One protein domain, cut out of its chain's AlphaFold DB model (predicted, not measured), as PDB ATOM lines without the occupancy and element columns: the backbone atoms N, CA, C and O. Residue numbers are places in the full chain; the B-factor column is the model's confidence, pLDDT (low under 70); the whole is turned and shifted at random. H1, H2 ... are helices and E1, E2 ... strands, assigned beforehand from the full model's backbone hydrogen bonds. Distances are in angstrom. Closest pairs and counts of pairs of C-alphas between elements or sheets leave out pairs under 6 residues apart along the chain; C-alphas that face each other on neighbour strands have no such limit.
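Overview. This is residues 23 to 71 of the 224 residues of the protein "RING-type domain-containing protein" of Schistosoma mattheei (UniProt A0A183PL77). This is a small domain of little regular structure: one helix, H1, with a long loop, residues 43 to 63, that runs on past its end and folds back, while residues 67 to 71 trail off at the opposite end. The printed part has 49 residues, with E1, H1 and E2 in order; the class is mixed, with 16 residues in named elements. It is compact, with a radius of gyration of the C-alphas of 10.7 A, yet only just elongated, spanning 37 by 19 by 14 A.

Along the chain. Find C-alpha 30 at (97.331, -5.786, 52.415), where E1 begins; it covers residues 30 to 32, 7.1 A. H1, residues 33 to 42, runs 14.2 A to C-alpha 42 at (113.621, -5.015, 62.537). E2, residues 64 to 66, measures 5.9 A.

Arrangement. E1 and H1 meet only through their tight link. Look at Thr 33 and Pro 65, the closest C-alphas of H1 and E2, 6.1 A apart. E1 and E2 are apart, each pairing with no named strand. In H1 every O i to N i+4 pair is within hydrogen-bond range.

Size, cuts and confidence. The C-alphas of Asp 46 and Met 71 are farthest apart, 37.8 A. The H1 to E2 link is long, and the printed part has no cut. Confidence is low at residues 42 to 51, 61 to 62 and 64 to 71.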
ATOM      1  N   ALA A  23      98.454  -0.926  54.866       81.75
ATOM      2  CA  ALA A  23      99.719  -0.640  54.227       81.75
ATOM      3  C   ALA A  23      99.892  -1.585  53.038       81.75
ATOM      4  O   ALA A  23      99.645  -2.793  53.147       81.75
ATOM      5  N   TYR A  24     100.324  -1.016  51.913       82.50
ATOM      6  CA  TYR A  24     100.578  -1.743  50.674       82.50
ATOM      7  C   TYR A  24     102.028  -1.558  50.230       82.50
ATOM      8  O   TYR A  24     102.583  -0.456  50.296       82.50
ATOM      9  N   GLY A  25     102.626  -2.656  49.772       74.44
ATOM     10  CA  GLY A  25     103.856  -2.642  48.983       74.44
ATOM     11  C   GLY A  25     103.564  -2.566  47.483       74.44
ATOM     12  O   GLY A  25     102.410  -2.625  47.067       74.44
ATOM     13  N   SER A  26     104.610  -2.550  46.652       74.88
ATOM     14  CA  SER A  26     104.493  -2.670  45.183       74.88
ATOM     15  C   SER A  26     103.765  -3.941  44.715       74.88
ATOM     16  O   SER A  26     103.238  -3.981  43.609       74.88
ATOM     17  N   CYS A  27     103.715  -4.969  45.565       77.25
ATOM     18  CA  CYS A  27     103.025  -6.234  45.327       77.25
ATOM     19  C   CYS A  27     101.524  -6.227  45.682       77.25
ATOM     20  O   CYS A  27     100.873  -7.257  45.546       77.25
ATOM     21  N   ASN A  28     100.970  -5.101  46.153       77.62
ATOM     22  CA  ASN A  28      99.548  -4.916  46.483       77.62
ATOM     23  C   ASN A  28      98.936  -5.902  47.506       77.62
ATOM     24  O   ASN A  28      97.713  -6.015  47.595       77.62
ATOM     25  N   HIS A  29      99.746  -6.560  48.340       84.50
ATOM     26  CA  HIS A  29      99.236  -7.376  49.448       84.50
ATOM     27  C   HIS A  29      98.942  -6.518  50.694       84.50
ATOM     28  O   HIS A  29      99.823  -5.771  51.130       84.50
ATOM     29  N   PRO A  30      97.728  -6.607  51.276       83.19
ATOM     30  CA  PRO A  30      97.331  -5.786  52.415       83.19
ATOM     31  C   PRO A  30      97.962  -6.277  53.719       83.19
ATOM     32  O   PRO A  30      97.937  -7.462  54.048       83.19
ATOM     33  N   THR A  31      98.476  -5.340  54.504       85.31
ATOM     34  CA  THR A  31      99.015  -5.589  55.847       85.31
ATOM     35  C   THR A  31      98.682  -4.418  56.767       85.31
ATOM     36  O   THR A  31      98.367  -3.329  56.293       85.31
ATOM     37  N   CYS A  32      98.734  -4.626  58.083       87.38
ATOM     38  CA  CYS A  32      98.510  -3.551  59.041       87.38
ATOM     39  C   CYS A  32      99.720  -2.600  59.074       87.38
ATOM     40  O   CYS A  32     100.867  -3.065  59.087       87.38
ATOM     41  N   THR A  33      99.505  -1.281  59.145       84.94
ATOM     42  CA  THR A  33     100.605  -0.290  59.180       84.94
ATOM     43  C   THR A  33     101.594  -0.568  60.316       84.94
ATOM     44  O   THR A  33     102.805  -0.530  60.114       84.94
ATOM     45  N   LYS A  34     101.102  -0.964  61.498       86.12
ATOM     46  CA  LYS A  34     101.937  -1.344  62.654       86.12
ATOM     47  C   LYS A  34     102.854  -2.535  62.354       86.12
ATOM     48  O   LYS A  34     104.001  -2.560  62.794       86.12
ATOM     49  N   CYS A  35     102.355  -3.520  61.619       85.50
ATOM     50  CA  CYS A  35     103.045  -4.762  61.299       85.50
ATOM     51  C   CYS A  35     104.162  -4.508  60.284       85.50
ATOM     52  O   CYS A  35     105.292  -4.953  60.459       85.50
ATOM     53  N   VAL A  36     103.859  -3.702  59.273       81.88
ATOM     54  CA  VAL A  36     104.805  -3.273  58.245       81.88
ATOM     55  C   VAL A  36     105.916  -2.387  58.801       81.88
ATOM     56  O   VAL A  36     107.084  -2.573  58.460       81.88
ATOM     57  N   LEU A  37     105.582  -1.439  59.680       80.50
ATOM     58  CA  LEU A  37     106.584  -0.592  60.327       80.50
ATOM     59  C   LEU A  37     107.510  -1.414  61.230       80.50
ATOM     60  O   LEU A  37     108.705  -1.135  61.288       80.50
ATOM     61  N   LYS A  38     106.992  -2.461  61.890       82.44
ATOM     62  CA  LYS A  38     107.824  -3.426  62.620       82.44
ATOM     63  C   LYS A  38     108.752  -4.194  61.680       82.44
ATOM     64  O   LYS A  38     109.941  -4.241  61.967       82.44
ATOM     65  N   LEU A  39     108.252  -4.726  60.562       78.50
ATOM     66  CA  LEU A  39     109.090  -5.418  59.574       78.50
ATOM     67  C   LEU A  39     110.241  -4.532  59.078       78.50
ATOM     68  O   LEU A  39     111.380  -4.979  59.054       78.50
ATOM     69  N   ARG A  40     109.988  -3.248  58.787       74.94
ATOM     70  CA  ARG A  40     111.057  -2.304  58.408       74.94
ATOM     71  C   ARG A  40     112.011  -1.947  59.540       74.94
ATOM     72  O   ARG A  40     113.190  -1.764  59.283       74.94
ATOM     73  N   LYS A  41     111.514  -1.799  60.771       70.94
ATOM     74  CA  LYS A  41     112.354  -1.441  61.922       70.94
ATOM     75  C   LYS A  41     113.287  -2.583  62.332       70.94
ATOM     76  O   LYS A  41     114.389  -2.312  62.791       70.94
ATOM     77  N   PHE A  42     112.826  -3.827  62.217       66.69
ATOM     78  CA  PHE A  42     113.621  -5.015  62.537       66.69
ATOM     79  C   PHE A  42     114.413  -5.553  61.338       66.69
ATOM     80  O   PHE A  42     115.367  -6.294  61.543       66.69
ATOM     81  N   GLY A  43     114.057  -5.170  60.109       62.94
ATOM     82  CA  GLY A  43     114.867  -5.425  58.922       62.94
ATOM     83  C   GLY A  43     116.082  -4.501  58.881       62.94
ATOM     84  O   GLY A  43     115.989  -3.363  58.426       62.94
ATOM     85  N   SER A  44     117.218  -4.983  59.378       54.31
ATOM     86  CA  SER A  44     118.516  -4.314  59.242       54.31
ATOM     87  C   SER A  44     119.021  -4.371  57.793       54.31
ATOM     88  O   SER A  44     118.621  -5.247  57.027       54.31
ATOM     89  N   ALA A  45     119.949  -3.479  57.422       55.75
ATOM     90  CA  ALA A  45     120.647  -3.533  56.129       55.75
ATOM     91  C   ALA A  45     121.371  -4.877  55.893       55.75
ATOM     92  O   ALA A  45     121.559  -5.280  54.748       55.75
ATOM     93  N   ASP A  46     121.718  -5.569  56.981       55.03
ATOM     94  CA  ASP A  46     122.433  -6.844  56.987       55.03
ATOM     95  C   ASP A  46     121.521  -8.071  56.758       55.03
ATOM     96  O   ASP A  46     122.028  -9.152  56.484       55.03
ATOM     97  N   GLU A  47     120.186  -7.919  56.812       61.72
ATOM     98  CA  GLU A  47     119.210  -9.021  56.700       61.72
ATOM     99  C   GLU A  47     118.069  -8.685  55.705       61.72
ATOM    100  O   GLU A  47     116.962  -8.289  56.098       61.72
ATOM    101  N   PRO A  48     118.302  -8.838  54.384       58.41
ATOM    102  CA  PRO A  48     117.363  -8.456  53.321       58.41
ATOM    103  C   PRO A  48     116.107  -9.343  53.223       58.41
ATOM    104  O   PRO A  48     115.231  -9.087  52.395       58.41
ATOM    105  N   GLU A  49     115.991 -10.387  54.043       56.44
ATOM    106  CA  GLU A  49     114.820 -11.269  54.075       56.44
ATOM    107  C   GLU A  49     113.631 -10.641  54.825       56.44
ATOM    108  O   GLU A  49     112.475 -10.897  54.490       56.44
ATOM    109  N   PHE A  50     113.882  -9.744  55.786       62.53
ATOM    110  CA  PHE A  50     112.828  -9.116  56.601       62.53
ATOM    111  C   PHE A  50     112.156  -7.905  55.941       62.53
ATOM    112  O   PHE A  50     111.096  -7.459  56.382       62.53
ATOM    113  N   SER A  51     112.728  -7.399  54.848       69.62
ATOM    114  CA  SER A  51     112.127  -6.373  53.992       69.62
ATOM    115  C   SER A  51     111.259  -6.972  52.879       69.62
ATOM    116  O   SER A  51     110.932  -6.288  51.912       69.62
ATOM    117  N   GLN A  52     110.848  -8.235  53.004       80.00
ATOM    118  CA  GLN A  52     110.011  -8.929  52.031       80.00
ATOM    119  C   GLN A  52     108.541  -8.994  52.457       80.00
ATOM    120  O   GLN A  52     108.188  -9.003  53.635       80.00
ATOM    121  N   CYS A  53     107.654  -9.052  51.467       81.50
ATOM    122  CA  CYS A  53     106.225  -9.216  51.672       81.50
ATOM    123  C   CYS A  53     105.939 -10.555  52.373       81.50
ATOM    124  O   CYS A  53     106.347 -11.594  51.852       81.50
ATOM    125  N   PRO A  54     105.170 -10.582  53.479       80.31
ATOM    126  CA  PRO A  54     104.831 -11.831  54.171       80.31
ATOM    127  C   PRO A  54     103.981 -12.780  53.314       80.31
ATOM    128  O   PRO A  54     103.926 -13.974  53.586       80.31
ATOM    129  N   THR A  55     103.316 -12.262  52.276       83.19
ATOM    130  CA  THR A  55     102.443 -13.044  51.395       83.19
ATOM    131  C   THR A  55     103.181 -13.591  50.175       83.19
ATOM    132  O   THR A  55     103.050 -14.771  49.869       83.19
ATOM    133  N   CYS A  56     103.966 -12.764  49.472       84.38
ATOM    134  CA  CYS A  56     104.600 -13.153  48.202       84.38
ATOM    135  C   CYS A  56     106.134 -13.119  48.203       84.38
ATOM    136  O   CYS A  56     106.740 -13.361  47.163       84.38
ATOM    137  N   ARG A  57     106.769 -12.786  49.335       82.81
ATOM    138  CA  ARG A  57     108.230 -12.671  49.514       82.81
ATOM    139  C   ARG A  57     108.946 -11.693  48.567       82.81
ATOM    140  O   ARG A  57     110.169 -11.650  48.520       82.81
ATOM    141  N   GLN A  58     108.209 -10.856  47.835       79.56
ATOM    142  CA  GLN A  58     108.797  -9.767  47.052       79.56
ATOM    143  C   GLN A  58     109.287  -8.643  47.968       79.56
ATOM    144  O   GLN A  58     108.647  -8.342  48.975       79.56
ATOM    145  N   ASN A  59     110.387  -7.990  47.594       75.00
ATOM    146  CA  ASN A  59     110.962  -6.894  48.370       75.00
ATOM    147  C   ASN A  59     110.015  -5.675  48.437       75.00
ATOM    148  O   ASN A  59     109.490  -5.211  47.421       75.00
ATOM    149  N   ILE A  60     109.801  -5.143  49.640       72.06
ATOM    150  CA  ILE A  60     108.915  -4.020  49.944       72.06
ATOM    151  C   ILE A  60     109.701  -2.695  49.960       72.06
ATOM    152  O   ILE A  60     109.763  -1.968  50.960       72.06
ATOM    153  N   ASN A  61     110.284  -2.342  48.815       64.69
ATOM    154  CA  ASN A  61     111.083  -1.117  48.665       64.69
ATOM    155  C   ASN A  61     110.254   0.165  48.862       64.69
ATOM    156  O   ASN A  61     110.729   1.147  49.435       64.69
ATOM    157  N   ARG A  62     108.974   0.149  48.472       65.12
ATOM    158  CA  ARG A  62     108.052   1.284  48.615       65.12
ATOM    159  C   ARG A  62     106.851   0.870  49.449       65.12
ATOM    160  O   ARG A  62     106.200  -0.121  49.134       65.12
ATOM    161  N   LEU A  63     106.588   1.629  50.506       70.62
ATOM    162  CA  LEU A  63     105.425   1.461  51.361       70.62
ATOM    163  C   LEU A  63     104.533   2.676  51.248       70.62
ATOM    164  O   LEU A  63     105.012   3.803  51.340       70.62
ATOM    165  N   LEU A  64     103.244   2.415  51.123       68.88
ATOM    166  CA  LEU A  64     102.207   3.425  51.198       68.88
ATOM    167  C   LEU A  64     101.363   3.111  52.434       68.88
ATOM    168  O   LEU A  64     100.525   2.206  52.380       68.88
ATOM    169  N   PRO A  65     101.612   3.788  53.571       67.88
ATOM    170  CA  PRO A  65     100.655   3.829  54.662       67.88
ATOM    171  C   PRO A  65      99.370   4.473  54.134       67.88
ATOM    172  O   PRO A  65      99.359   5.641  53.752       67.88
ATOM    173  N   CYS A  66      98.279   3.720  54.084       65.19
ATOM    174  CA  CYS A  66      96.959   4.274  53.828       65.19
ATOM    175  C   CYS A  66      96.413   4.845  55.139       65.19
ATOM    176  O   CYS A  66      95.549   4.255  55.779       65.19
ATOM    177  N   GLU A  67      96.930   6.007  55.534       60.31
ATOM    178  CA  GLU A  67      96.251   6.900  56.487       60.31
ATOM    179  C   GLU A  67      95.039   7.601  55.843       60.31
ATOM    180  O   GLU A  67      94.195   8.182  56.521       60.31
ATOM    181  N   PHE A  68      94.930   7.508  54.516       58.75
ATOM    182  CA  PHE A  68      93.867   8.108  53.727       58.75
ATOM    183  C   PHE A  68      92.699   7.143  53.534       58.75
ATOM    184  O   PHE A  68      92.876   5.974  53.182       58.75
ATOM    185  N   VAL A  69      91.486   7.670  53.706       61.06
ATOM    186  CA  VAL A  69      90.238   6.965  53.401       61.06
ATOM    187  C   VAL A  69      90.275   6.489  51.950       61.06
ATOM    188  O   VAL A  69      90.416   7.294  51.027       61.06
ATOM    189  N   LEU A  70      90.141   5.175  51.747       60.56
ATOM    190  CA  LEU A  70      90.103   4.582  50.413       60.56
ATOM    191  C   LEU A  70      88.945   5.192  49.616       60.56
ATOM    192  O   LEU A  70      87.781   5.115  50.017       60.56
ATOM    193  N   MET A  71      89.265   5.794  48.471       64.19
ATOM    194  CA  MET A  71      88.243   6.312  47.568       64.19
ATOM    195  C   MET A  71      87.377   5.160  47.053       64.19
ATOM    196  O   MET A  71      87.880   4.089  46.700       64.19
TER     197      MET A  71